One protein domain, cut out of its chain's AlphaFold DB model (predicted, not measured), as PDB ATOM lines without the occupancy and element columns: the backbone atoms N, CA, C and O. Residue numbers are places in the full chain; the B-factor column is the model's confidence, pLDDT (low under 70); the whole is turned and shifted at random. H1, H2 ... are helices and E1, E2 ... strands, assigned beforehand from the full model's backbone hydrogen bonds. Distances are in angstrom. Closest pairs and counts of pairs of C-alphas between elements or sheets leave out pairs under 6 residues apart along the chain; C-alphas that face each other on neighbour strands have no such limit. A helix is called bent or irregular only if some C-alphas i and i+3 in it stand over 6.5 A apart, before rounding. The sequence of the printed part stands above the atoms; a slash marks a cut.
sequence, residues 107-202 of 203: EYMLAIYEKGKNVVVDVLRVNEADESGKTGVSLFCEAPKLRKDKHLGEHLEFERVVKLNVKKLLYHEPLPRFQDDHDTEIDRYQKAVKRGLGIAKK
ATOM      1  N   GLU A 107     237.084 420.292 305.099       86.75
ATOM      2  CA  GLU A 107     237.223 419.140 304.187       86.75
ATOM      3  C   GLU A 107     238.556 419.084 303.426       86.75
ATOM      4  O   GLU A 107     239.197 418.040 303.382       86.75
ATOM      5  N   TYR A 108     239.027 420.187 302.853       92.19
ATOM      6  CA  TYR A 108     240.212 420.239 302.008       92.19
ATOM      7  C   TYR A 108     241.458 420.622 302.804       92.19
ATOM      8  O   TYR A 108     241.442 421.503 303.666       92.19
ATOM      9  N   MET A 109     242.581 419.990 302.477       94.44
ATOM     10  CA  MET A 109     243.884 420.336 303.028       94.44
ATOM     11  C   MET A 109     244.993 420.241 301.989       94.44
ATOM     12  O   MET A 109     245.011 419.340 301.156       94.44
ATOM     13  N   LEU A 110     245.978 421.125 302.098       95.06
ATOM     14  CA  LEU A 110     247.299 420.888 301.535       95.06
ATOM     15  C   LEU A 110     247.997 419.864 302.427       95.06
ATOM     16  O   LEU A 110     248.200 420.130 303.608       95.06
ATOM     17  N   ALA A 111     248.372 418.719 301.873       95.50
ATOM     18  CA  ALA A 111     249.015 417.634 302.598       95.50
ATOM     19  C   ALA A 111     250.415 417.365 302.045       95.50
ATOM     20  O   ALA A 111     250.603 417.192 300.839       95.50
ATOM     21  N   ILE A 112     251.394 417.269 302.945       95.50
ATOM     22  CA  ILE A 112     252.742 416.781 302.643       95.50
ATOM     23  C   ILE A 112     252.913 415.463 303.379       95.50
ATOM     24  O   ILE A 112     252.864 415.434 304.609       95.50
ATOM     25  N   TYR A 113     253.084 414.364 302.653       95.00
ATOM     26  CA  TYR A 113     253.119 413.038 303.259       95.00
ATOM     27  C   TYR A 113     254.085 412.076 302.578       95.00
ATOM     28  O   TYR A 113     254.395 412.187 301.394       95.00
ATOM     29  N   GLU A 114     254.540 411.080 303.332       93.06
ATOM     30  CA  GLU A 114     255.425 410.041 302.816       93.06
ATOM     31  C   GLU A 114     254.647 408.921 302.112       93.06
ATOM     32  O   GLU A 114     253.789 408.245 302.695       93.06
ATOM     33  N   LYS A 115     255.017 408.640 300.860       89.94
ATOM     34  CA  LYS A 115     254.544 407.489 300.085       89.94
ATOM     35  C   LYS A 115     255.733 406.653 299.619       89.94
ATOM     36  O   LYS A 115     256.378 406.929 298.610       89.94
ATOM     37  N   GLY A 116     256.014 405.584 300.361       89.81
ATOM     38  CA  GLY A 116     257.186 404.746 300.111       89.81
ATOM     39  C   GLY A 116     258.461 405.493 300.490       89.81
ATOM     40  O   GLY A 116     258.646 405.790 301.662       89.81
ATOM     41  N   LYS A 117     259.319 405.781 299.509       89.88
ATOM     42  CA  LYS A 117     260.548 406.579 299.689       89.88
ATOM     43  C   LYS A 117     260.394 408.037 299.240       89.88
ATOM     44  O   LYS A 117     261.366 408.778 299.263       89.88
ATOM     45  N   ASN A 118     259.198 408.421 298.795       91.94
ATOM     46  CA  ASN A 118     258.940 409.730 298.209       91.94
ATOM     47  C   ASN A 118     258.124 410.591 299.171       91.94
ATOM     48  O   ASN A 118     257.197 410.091 299.813       91.94
ATOM     49  N   VAL A 119     258.422 411.887 299.196       93.06
ATOM     50  CA  VAL A 119     257.559 412.907 299.793       93.06
ATOM     51  C   VAL A 119     256.601 413.399 298.716       93.06
ATOM     52  O   VAL A 119     257.022 413.782 297.625       93.06
ATOM     53  N   VAL A 120     255.308 413.343 299.006       93.81
ATOM     54  CA  VAL A 120     254.235 413.770 298.113       93.81
ATOM     55  C   VAL A 120     253.622 415.039 298.679       93.81
ATOM     56  O   VAL A 120     253.303 415.091 299.862       93.81
ATOM     57  N   VAL A 121     253.450 416.041 297.822       94.75
ATOM     58  CA  VAL A 121     252.697 417.262 298.111       94.75
ATOM     59  C   VAL A 121     251.445 417.216 297.252       94.75
ATOM     60  O   VAL A 121     251.559 417.137 296.031       94.75
ATOM     61  N   ASP A 122     250.271 417.238 297.871       94.12
ATOM     62  CA  ASP A 122     249.005 417.234 297.140       94.12
ATOM     63  C   ASP A 122     247.917 417.967 297.928       94.12
ATOM     64  O   ASP A 122     248.042 418.167 299.138       94.12
ATOM     65  N   VAL A 123     246.841 418.347 297.246       93.69
ATOM     66  CA  VAL A 123     245.611 418.793 297.907       93.69
ATOM     67  C   VAL A 123     244.730 417.572 298.108       93.69
ATOM     68  O   VAL A 123     244.515 416.810 297.176       93.69
ATOM     69  N   LEU A 124     244.250 417.352 299.324       94.06
ATOM     70  CA  LEU A 124     243.416 416.211 299.673       94.06
ATOM     71  C   LEU A 124     242.104 416.703 300.262       94.06
ATOM     72  O   LEU A 124     242.113 417.571 301.132       94.06
ATOM     73  N   ARG A 125     240.999 416.103 299.836       93.31
ATOM     74  CA  ARG A 125     239.725 416.189 300.539       93.31
ATOM     75  C   ARG A 125     239.665 415.064 301.563       93.31
ATOM     76  O   ARG A 125     239.862 413.909 301.206       93.31
ATOM     77  N   VAL A 126     239.478 415.384 302.832       94.06
ATOM     78  CA  VAL A 126     239.358 414.429 303.934       94.06
ATOM     79  C   VAL A 126     237.887 414.077 304.089       94.06
ATOM     80  O   VAL A 126     237.089 414.951 304.408       94.06
ATOM     81  N   ASN A 127     237.552 412.805 303.885       92.06
ATOM     82  CA  ASN A 127     236.178 412.321 303.994       92.06
ATOM     83  C   ASN A 127     235.892 411.778 305.394       92.06
ATOM     84  O   ASN A 127     234.860 412.073 305.979       92.06
ATOM     85  N   GLU A 128     236.811 410.981 305.938       92.38
ATOM     86  CA  GLU A 128     236.669 410.389 307.269       92.38
ATOM     87  C   GLU A 128     238.028 409.951 307.835       92.38
ATOM     88  O   GLU A 128     239.019 409.783 307.111       92.38
ATOM     89  N   ALA A 129     238.077 409.739 309.147       91.56
ATOM     90  CA  ALA A 129     239.201 409.156 309.859       91.56
ATOM     91  C   ALA A 129     238.792 407.847 310.542       91.56
ATOM     92  O   ALA A 129     237.801 407.786 311.267       91.56
ATOM     93  N   ASP A 130     239.615 406.819 310.360       88.75
ATOM     94  CA  ASP A 130     239.359 405.457 310.822       88.75
ATOM     95  C   ASP A 130     240.557 404.867 311.582       88.75
ATOM     96  O   ASP A 130     241.731 405.226 311.386       88.75
ATOM     97  N   GLU A 131     240.264 403.901 312.446       82.88
ATOM     98  CA  GLU A 131     241.254 403.109 313.154       82.88
ATOM     99  C   GLU A 131     241.772 401.962 312.289       82.88
ATOM    100  O   GLU A 131     241.300 400.825 312.314       82.88
ATOM    101  N   SER A 132     242.881 402.211 311.594       66.38
ATOM    102  CA  SER A 132     243.615 401.145 310.912       66.38
ATOM    103  C   SER A 132     244.456 400.334 311.910       66.38
ATOM    104  O   SER A 132     245.687 400.449 311.956       66.38
ATOM    105  N   GLY A 133     243.798 399.504 312.725       63.28
ATOM    106  CA  GLY A 133     244.380 398.461 313.582       63.28
ATOM    107  C   GLY A 133     245.765 398.780 314.177       63.28
ATOM    108  O   GLY A 133     245.937 399.680 314.996       63.28
ATOM    109  N   LYS A 134     246.800 398.024 313.774       57.22
ATOM    110  CA  LYS A 134     248.175 398.164 314.307       57.22
ATOM    111  C   LYS A 134     248.875 399.474 313.923       57.22
ATOM    112  O   LYS A 134     249.880 399.824 314.539       57.22
ATOM    113  N   THR A 135     248.396 400.166 312.894       59.31
ATOM    114  CA  THR A 135     249.092 401.303 312.275       59.31
ATOM    115  C   THR A 135     248.660 402.668 312.820       59.31
ATOM    116  O   THR A 135     249.330 403.660 312.533       59.31
ATOM    117  N   GLY A 136     247.637 402.720 313.680       78.88
ATOM    118  CA  GLY A 136     247.090 403.962 314.235       78.88
ATOM    119  C   GLY A 136     246.008 404.578 313.345       78.88
ATOM    120  O   GLY A 136     245.473 403.905 312.463       78.88
ATOM    121  N   VAL A 137     245.699 405.853 313.586       88.19
ATOM    122  CA  VAL A 137     244.658 406.599 312.863       88.19
ATOM    123  C   VAL A 137     245.057 406.792 311.398       88.19
ATOM    124  O   VAL A 137     246.190 407.174 311.090       88.19
ATOM    125  N   SER A 138     244.131 406.494 310.491       92.31
ATOM    126  CA  SER A 138     244.268 406.721 309.052       92.31
ATOM    127  C   SER A 138     243.136 407.604 308.554       92.31
ATOM    128  O   SER A 138     242.016 407.494 309.029       92.31
ATOM    129  N   LEU A 139     243.439 408.458 307.590       93.25
ATOM    130  CA  LEU A 139     242.498 409.315 306.894       93.25
ATOM    131  C   LEU A 139     242.128 408.654 305.572       93.25
ATOM    132  O   LEU A 139     243.010 408.191 304.838       93.25
ATOM    133  N   PHE A 140     240.839 408.613 305.279       93.12
ATOM    134  CA  PHE A 140     240.334 408.340 303.948       93.12
ATOM    135  C   PHE A 140     240.145 409.675 303.247       93.12
ATOM    136  O   PHE A 140     239.346 410.515 303.662       93.12
ATOM    137  N   CYS A 141     240.953 409.880 302.216       93.94
ATOM    138  CA  CYS A 141     240.982 411.115 301.464       93.94
ATOM    139  C   CYS A 141     240.698 410.864 299.987       93.94
ATOM    140  O   CYS A 141     241.017 409.799 299.460       93.94
ATOM    141  N   GLU A 142     240.209 411.882 299.302       93.31
ATOM    142  CA  GLU A 142     240.185 411.966 297.849       93.31
ATOM    143  C   GLU A 142     241.266 412.937 297.389       93.31
ATOM    144  O   GLU A 142     241.428 414.029 297.935       93.31
ATOM    145  N   ALA A 143     242.037 412.529 296.390       91.12
ATOM    146  CA  ALA A 143     243.002 413.390 295.732       91.12
ATOM    147  C   ALA A 143     242.484 413.801 294.348       91.12
ATOM    148  O   ALA A 143     241.811 412.997 293.688       91.12
ATOM    149  N   PRO A 144     242.840 415.003 293.877       90.06
ATOM    150  CA  PRO A 144     242.358 415.515 292.617       90.06
ATOM    151  C   PRO A 144     243.000 414.773 291.451       90.06
ATOM    152  O   PRO A 144     244.154 414.325 291.485       90.06
ATOM    153  N   LYS A 145     242.231 414.681 290.377       88.12
ATOM    154  CA  LYS A 145     242.655 414.214 289.071       88.12
ATOM    155  C   LYS A 145     242.256 415.271 288.056       88.12
ATOM    156  O   LYS A 145     241.081 415.596 287.935       88.12
ATOM    157  N   LEU A 146     243.238 415.782 287.318       85.75
ATOM    158  CA  LEU A 146     242.966 416.687 286.210       85.75
ATOM    159  C   LEU A 146     242.242 415.922 285.101       85.75
ATOM    160  O   LEU A 146     242.707 414.867 284.647       85.75
ATOM    161  N   ARG A 147     241.100 416.453 284.685       85.19
ATOM    162  CA  ARG A 147     240.237 415.897 283.650       85.19
ATOM    163  C   ARG A 147     239.965 416.952 282.605       85.19
ATOM    164  O   ARG A 147     239.941 418.140 282.897       85.19
ATOM    165  N   LYS A 148     239.781 416.486 281.376       85.94
ATOM    166  CA  LYS A 148     239.411 417.320 280.243       85.94
ATOM    167  C   LYS A 148     238.083 416.820 279.713       85.94
ATOM    168  O   LYS A 148     238.017 415.705 279.197       85.94
ATOM    169  N   ASP A 149     237.056 417.635 279.866       85.00
ATOM    170  CA  ASP A 149     235.728 417.395 279.325       85.00
ATOM    171  C   ASP A 149     235.491 418.264 278.081       85.00
ATOM    172  O   ASP A 149     236.091 419.327 277.905       85.00
ATOM    173  N   LYS A 150     234.637 417.781 277.176       81.62
ATOM    174  CA  LYS A 150     234.351 418.453 275.903       81.62
ATOM    175  C   LYS A 150     233.542 419.744 276.086       81.62
ATOM    176  O   LYS A 150     233.651 420.635 275.247       81.62
ATOM    177  N   HIS A 151     232.732 419.825 277.136       80.06
ATOM    178  CA  HIS A 151     231.813 420.924 277.419       80.06
ATOM    179  C   HIS A 151     232.322 421.840 278.536       80.06
ATOM    180  O   HIS A 151     232.134 423.048 278.442       80.06
ATOM    181  N   LEU A 152     232.983 421.280 279.553       71.62
ATOM    182  CA  LEU A 152     233.472 422.016 280.728       71.62
ATOM    183  C   LEU A 152     234.955 422.413 280.644       71.62
ATOM    184  O   LEU A 152     235.446 423.132 281.504       71.62
ATOM    185  N   GLY A 153     235.691 421.948 279.630       82.75
ATOM    186  CA  GLY A 153     237.130 422.196 279.539       82.75
ATOM    187  C   GLY A 153     237.930 421.399 280.577       82.75
ATOM    188  O   GLY A 153     237.609 420.246 280.877       82.75
ATOM    189  N   GLU A 154     239.025 421.974 281.076       84.75
ATOM    190  CA  GLU A 154     239.869 421.338 282.095       84.75
ATOM    191  C   GLU A 154     239.340 421.632 283.503       84.75
ATOM    192  O   GLU A 154     239.087 422.784 283.832       84.75
ATOM    193  N   HIS A 155     239.206 420.604 284.341       83.81
ATOM    194  CA  HIS A 155     238.734 420.732 285.725       83.81
ATOM    195  C   HIS A 155     239.343 419.645 286.625       83.81
ATOM    196  O   HIS A 155     239.962 418.686 286.140       83.81
ATOM    197  N   LEU A 156     239.206 419.798 287.946       85.94
ATOM    198  CA  LEU A 156     239.688 418.820 288.919       85.94
ATOM    199  C   LEU A 156     238.537 417.942 289.414       85.94
ATOM    200  O   LEU A 156     237.519 418.422 289.892       85.94
ATOM    201  N   GLU A 157     238.728 416.628 289.347       87.00
ATOM    202  CA  GLU A 157     237.815 415.655 289.947       87.00
ATOM    203  C   GLU A 157     238.482 414.985 291.154       87.00
ATOM    204  O   GLU A 157     239.539 414.355 291.031       87.00
ATOM    205  N   PHE A 158     237.861 415.077 292.330       86.44
ATOM    206  CA  PHE A 158     238.322 414.430 293.564       86.44
ATOM    207  C   PHE A 158     237.808 412.982 293.656       86.44
ATOM    208  O   PHE A 158     237.032 412.632 294.528       86.44
ATOM    209  N   GLU A 159     238.246 412.112 292.744       85.94
ATOM    210  CA  GLU A 159     237.807 410.700 292.705       85.94
ATOM    211  C   GLU A 159     238.878 409.712 293.189       85.94
ATOM    212  O   GLU A 159     238.609 408.533 293.445       85.94
ATOM    213  N   ARG A 160     240.145 410.142 293.267       89.25
ATOM    214  CA  ARG A 160     241.245 409.224 293.579       89.25
ATOM    215  C   ARG A 160     241.297 408.972 295.079       89.25
ATOM    216  O   ARG A 160     241.906 409.748 295.811       89.25
ATOM    217  N   VAL A 161     240.755 407.839 295.514       90.62
ATOM    218  CA  VAL A 161     240.807 407.412 296.917       90.62
ATOM    219  C   VAL A 161     242.253 407.177 297.372       90.62
ATOM    220  O   VAL A 161     243.014 406.405 296.779       90.62
ATOM    221  N   VAL A 162     242.634 407.833 298.463       90.19
ATOM    222  CA  VAL A 162     243.935 407.753 299.126       90.19
ATOM    223  C   VAL A 162     243.713 407.449 300.602       90.19
ATOM    224  O   VAL A 162     243.127 408.237 301.335       90.19
ATOM    225  N   LYS A 163     244.250 406.318 301.069       92.06
ATOM    226  CA  LYS A 163     244.330 406.014 302.500       92.06
ATOM    227  C   LYS A 163     245.657 406.520 303.062       92.06
ATOM    228  O   LYS A 163     246.714 405.957 302.764       92.06
ATOM    229  N   LEU A 164     245.607 407.564 303.880       91.62
ATOM    230  CA  LEU A 164     246.774 408.228 304.451       91.62
ATOM    231  C   LEU A 164     246.902 407.915 305.942       91.62
ATOM    232  O   LEU A 164     246.015 408.205 306.730       91.62
ATOM    233  N   ASN A 165     248.033 407.363 306.373       91.25
ATOM    234  CA  ASN A 165     248.299 407.231 307.804       91.25
ATOM    235  C   ASN A 165     248.732 408.586 308.383       91.25
ATOM    236  O   ASN A 165     249.684 409.172 307.871       91.25
ATOM    237  N   VAL A 166     248.112 409.033 309.479       90.75
ATOM    238  CA  VAL A 166     248.428 410.326 310.118       90.75
ATOM    239  C   VAL A 166     249.904 410.423 310.526       90.75
ATOM    240  O   VAL A 166     250.488 411.494 310.463       90.75
ATOM    241  N   LYS A 167     250.563 409.308 310.863       89.50
ATOM    242  CA  LYS A 167     252.004 409.296 311.185       89.50
ATOM    243  C   LYS A 167     252.912 409.613 309.998       89.50
ATOM    244  O   LYS A 167     254.069 409.947 310.206       89.50
ATOM    245  N   LYS A 168     252.414 409.433 308.774       91.56
ATOM    246  CA  LYS A 168     253.135 409.739 307.532       91.56
ATOM    247  C   LYS A 168     252.825 411.139 307.014       91.56
ATOM    248  O   LYS A 168     253.381 411.523 305.992       91.56
ATOM    249  N   LEU A 169     251.921 411.865 307.670       93.19
ATOM    250  CA  LEU A 169     251.590 413.245 307.349       93.19
ATOM    251  C   LEU A 169     252.633 414.150 308.012       93.19
ATOM    252  O   LEU A 169     252.650 414.298 309.231       93.19
ATOM    253  N   LEU A 170     253.520 414.713 307.199       93.31
ATOM    254  CA  LEU A 170     254.607 415.592 307.632       93.31
ATOM    255  C   LEU A 170     254.100 417.012 307.894       93.31
ATOM    256  O   LEU A 170     254.566 417.689 308.806       93.31
ATOM    257  N   TYR A 171     253.137 417.460 307.091       94.19
ATOM    258  CA  TYR A 171     252.529 418.777 307.211       94.19
ATOM    259  C   TYR A 171     251.110 418.759 306.655       94.19
ATOM    260  O   TYR A 171     250.836 418.076 305.664       94.19
ATOM    261  N   HIS A 172     250.225 419.539 307.274       94.44
ATOM    262  CA  HIS A 172     248.906 419.810 306.732       94.44
ATOM    263  C   HIS A 172     248.484 421.258 306.974       94.44
ATOM    264  O   HIS A 172     248.780 421.833 308.022       94.44
ATOM    265  N   GLU A 173     247.748 421.823 306.025       93.56
ATOM    266  CA  GLU A 173     247.158 423.157 306.128       93.56
ATOM    267  C   GLU A 173     245.718 423.101 305.602       93.56
ATOM    268  O   GLU A 173     245.529 422.621 304.481       93.56
ATOM    269  N   PRO A 174     244.705 423.545 306.370       92.81
ATOM    270  CA  PRO A 174     243.339 423.626 305.866       92.81
ATOM    271  C   PRO A 174     243.261 424.567 304.669       92.81
ATOM    272  O   PRO A 174     243.867 425.639 304.665       92.81
ATOM    273  N   LEU A 175     242.482 424.173 303.670       90.12
ATOM    274  CA  LEU A 175     242.192 424.991 302.505       90.12
ATOM    275  C   LEU A 175     240.702 425.346 302.467       90.12
ATOM    276  O   LEU A 175     239.878 424.580 302.967       90.12
ATOM    277  N   PRO A 176     240.341 426.494 301.868       85.38
ATOM    278  CA  PRO A 176     238.953 426.787 301.532       85.38
ATOM    279  C   PRO A 176     238.364 425.703 300.622       85.38
ATOM    280  O   PRO A 176     239.098 425.047 299.879       85.38
ATOM    281  N   ARG A 177     237.035 425.550 300.643       81.88
ATOM    282  CA  ARG A 177     236.335 424.619 299.750       81.88
ATOM    283  C   ARG A 177     236.596 424.958 298.277       81.88
ATOM    284  O   ARG A 177     236.642 426.125 297.890       81.88
ATOM    285  N   PHE A 178     236.740 423.913 297.467       73.50
ATOM    286  CA  PHE A 178     236.981 423.983 296.019       73.50
ATOM    287  C   PHE A 178     235.674 423.994 295.185       73.50
ATOM    288  O   PHE A 178     235.720 423.839 293.976       73.50
ATOM    289  N   GLN A 179     234.505 424.184 295.812       60.72
ATOM    290  CA  GLN A 179     233.199 423.804 295.241       60.72
ATOM    291  C   GLN A 179     232.508 424.809 294.304       60.72
ATOM    292  O   GLN A 179     231.535 424.419 293.669       60.72
ATOM    293  N   ASP A 180     232.970 426.054 294.180       56.50
ATOM    294  CA  ASP A 180     232.086 427.106 293.645       56.50
ATOM    295  C   ASP A 180     232.467 427.662 292.266       56.50
ATOM    296  O   ASP A 180     231.693 428.424 291.693       56.50
ATOM    297  N   ASP A 181     233.637 427.323 291.716       64.56
ATOM    298  CA  ASP A 181     234.112 427.968 290.487       64.56
ATOM    299  C   ASP A 181     235.167 427.131 289.744       64.56
ATOM    300  O   ASP A 181     236.346 427.116 290.117       64.56
ATOM    301  N   HIS A 182     234.733 426.445 288.682       64.94
ATOM    302  CA  HIS A 182     235.590 425.613 287.831       64.94
ATOM    303  C   HIS A 182     236.737 426.407 287.189       64.94
ATOM    304  O   HIS A 182     237.830 425.863 287.014       64.94
ATOM    305  N   ASP A 183     236.535 427.698 286.909       65.69
ATOM    306  CA  ASP A 183     237.531 428.522 286.223       65.69
ATOM    307  C   ASP A 183     238.705 428.885 287.144       65.69
ATOM    308  O   ASP A 183     239.841 429.050 286.685       65.69
ATOM    309  N   THR A 184     238.474 428.972 288.460       76.81
ATOM    310  CA  THR A 184     239.527 429.315 289.436       76.81
ATOM    311  C   THR A 184     240.069 428.122 290.221       76.81
ATOM    312  O   THR A 184     241.085 428.251 290.913       76.81
ATOM    313  N   GLU A 185     239.459 426.945 290.086       82.06
ATOM    314  CA  GLU A 185     239.827 425.734 290.819       82.06
ATOM    315  C   GLU A 185     241.272 425.281 290.534       82.06
ATOM    316  O   GLU A 185     242.057 425.020 291.456       82.06
ATOM    317  N   ILE A 186     241.660 425.259 289.255       85.06
ATOM    318  CA  ILE A 186     242.992 424.817 288.813       85.06
ATOM    319  C   ILE A 186     244.084 425.768 289.311       85.06
ATOM    320  O   ILE A 186     245.109 425.314 289.825       85.06
ATOM    321  N   ASP A 187     243.878 427.082 289.203       86.88
ATOM    322  CA  ASP A 187     244.853 428.075 289.665       86.88
ATOM    323  C   ASP A 187     245.029 428.014 291.191       86.88
ATOM    324  O   ASP A 187     246.158 428.026 291.698       86.88
ATOM    325  N   ARG A 188     243.931 427.844 291.944       87.69
ATOM    326  CA  ARG A 188     243.987 427.635 293.402       87.69
ATOM    327  C   ARG A 188     244.778 426.378 293.756       87.69
ATOM    328  O   ARG A 188     245.643 426.440 294.635       87.69
ATOM    329  N   TYR A 189     244.537 425.269 293.058       89.12
ATOM    330  CA  TYR A 189     245.290 424.030 293.250       89.12
ATOM    331  C   TYR A 189     246.784 424.225 292.966       89.12
ATOM    332  O   TYR A 189     247.623 423.910 293.811       89.12
ATOM    333  N   GLN A 190     247.137 424.811 291.820       89.88
ATOM    334  CA  GLN A 190     248.531 425.045 291.440       89.88
ATOM    335  C   GLN A 190     249.254 425.952 292.444       89.88
ATOM    336  O   GLN A 190     250.389 425.660 292.836       89.88
ATOM    337  N   LYS A 191     248.601 427.020 292.916       90.94
ATOM    338  CA  LYS A 191     249.140 427.908 293.958       90.94
ATOM    339  C   LYS A 191     249.363 427.161 295.273       90.94
ATOM    340  O   LYS A 191     250.440 427.297 295.864       90.94
ATOM    341  N   ALA A 192     248.399 426.348 295.706       91.62
ATOM    342  CA  ALA A 192     248.514 425.544 296.921       91.62
ATOM    343  C   ALA A 192     249.663 424.527 296.823       91.62
ATOM    344  O   ALA A 192     250.509 424.463 297.718       91.62
ATOM    345  N   VAL A 193     249.767 423.797 295.708       92.19
ATOM    346  CA  VAL A 193     250.848 422.826 295.477       92.19
ATOM    347  C   VAL A 193     252.206 423.517 295.403       92.19
ATOM    348  O   VAL A 193     253.156 423.066 296.041       92.19
ATOM    349  N   LYS A 194     252.322 424.648 294.695       93.00
ATOM    350  CA  LYS A 194     253.570 425.424 294.625       93.00
ATOM    351  C   LYS A 194     254.027 425.884 296.011       93.00
ATOM    352  O   LYS A 194     255.213 425.777 296.329       93.00
ATOM    353  N   ARG A 195     253.092 426.347 296.849       92.62
ATOM    354  CA  ARG A 195     253.362 426.686 298.254       92.62
ATOM    355  C   ARG A 195     253.838 425.460 299.033       92.62
ATOM    356  O   ARG A 195     254.881 425.525 299.680       92.62
ATOM    357  N   GLY A 196     253.134 424.336 298.911       91.44
ATOM    358  CA  GLY A 196     253.491 423.083 299.574       91.44
ATOM    359  C   GLY A 196     254.860 422.544 299.171       91.44
ATOM    360  O   GLY A 196     255.615 422.111 300.032       91.44
ATOM    361  N   LEU A 197     255.243 422.654 297.897       92.50
ATOM    362  CA  LEU A 197     256.586 422.299 297.429       92.50
ATOM    363  C   LEU A 197     257.667 423.184 298.064       92.50
ATOM    364  O   LEU A 197     258.759 422.708 298.364       92.50
ATOM    365  N   GLY A 198     257.372 424.467 298.291       92.12
ATOM    366  CA  GLY A 198     258.263 425.376 299.016       92.12
ATOM    367  C   GLY A 198     258.453 424.987 300.484       92.12
ATOM    368  O   GLY A 198     259.556 425.129 301.012       92.12
ATOM    369  N   ILE A 199     257.404 424.468 301.126       91.62
ATOM    370  CA  ILE A 199     257.446 423.959 302.504       91.62
ATOM    371  C   ILE A 199     258.184 422.617 302.557       91.62
ATOM    372  O   ILE A 199     259.082 422.456 303.374       91.62
ATOM    373  N   ALA A 200     257.876 421.689 301.646       90.81
ATOM    374  CA  ALA A 200     258.478 420.356 301.591       90.81
ATOM    375  C   ALA A 200     260.004 420.390 301.453       90.81
ATOM    376  O   ALA A 200     260.683 419.531 301.994       90.81
ATOM    377  N   LYS A 201     260.559 421.398 300.771       90.94
ATOM    378  CA  LYS A 201     262.017 421.593 300.661       90.94
ATOM    379  C   LYS A 201     262.707 421.939 301.987       90.94
ATOM    380  O   LYS A 201     263.932 421.922 302.035       90.94
ATOM    381  N   LYS A 202     261.948 422.333 303.012       90.25
ATOM    382  CA  LYS A 202     262.451 422.748 304.330       90.25
ATOM    383  C   LYS A 202     262.209 421.699 305.424       90.25
ATOM    384  O   LYS A 202     262.643 421.931 306.550       90.25
TER     385      LYS A 202
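What this domain is: This is residues 107 to 202 of the 203 residues of an uncharacterized protein of Planctomycetes bacterium K23_9 (UniProt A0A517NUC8). A strongly twisted antiparallel sheet folds back on itself, with the E3 and E4 hairpin in one leaf, E1 and E5 in the other, and the bent strand E2 as hinge; helix H1 packs slantwise over E2 and E1. The long E3 and E4 hairpin makes most of the length. The 96 printed residues include five named strands, then one named helix; the sheet's order is E4 E3 E2 E1 E5, the class mixed. The whole is compact, with a radius of gyration of the C-alphas of 14.0 A, and elongated, spanning 46 by 29 by 23 A.

How they stand to each other: E1, residues 108 to 115, forms a hairpin with E2, residues 118 to 132; N 111 and O 122 are 2.8 A apart, within hydrogen-bond range. E2 bends by 114 degrees at residue 125, and its residues 125 to 132 pair with E3, residues 136 to 149, with N 130 and O 138 at 2.8 A. E4, residues 153 to 165, completes a meander, each strand the antiparallel neighbour of the one before; N 141 and O 162 are 2.9 A apart. E5, residues 169 to 174, is antiparallel to E1, with N 112 and O 171 at 2.9 A. In this folded sheet, bent back into two leaves, E4 and E3 face E1 and E5. H1, residues 182 to 200, is on the sheet at a height of 7.0 A; its closest C-alphas to E2 are Gly 196 and Val 121, 6.1 A. In H1, 13 of 15 O i to N i+4 pairs are within hydrogen-bond range; it is irregular, C-alphas 183 and 186 being 7.1 A apart.

Where its parts are: E1 begins at C-alpha 108 (240.212, 420.239, 302.008). E3 measures 39.1 A, E4 33.9 A and H1 27.2 A, ending at C-alpha 200 (258.478, 420.356, 301.591).

The domain as a whole: The farthest C-alphas, Lys 134 and His 151, are 46.3 A apart. The printed part has no cut and no long link. Residues 132 to 135 and 179 to 183 have pLDDT under 70.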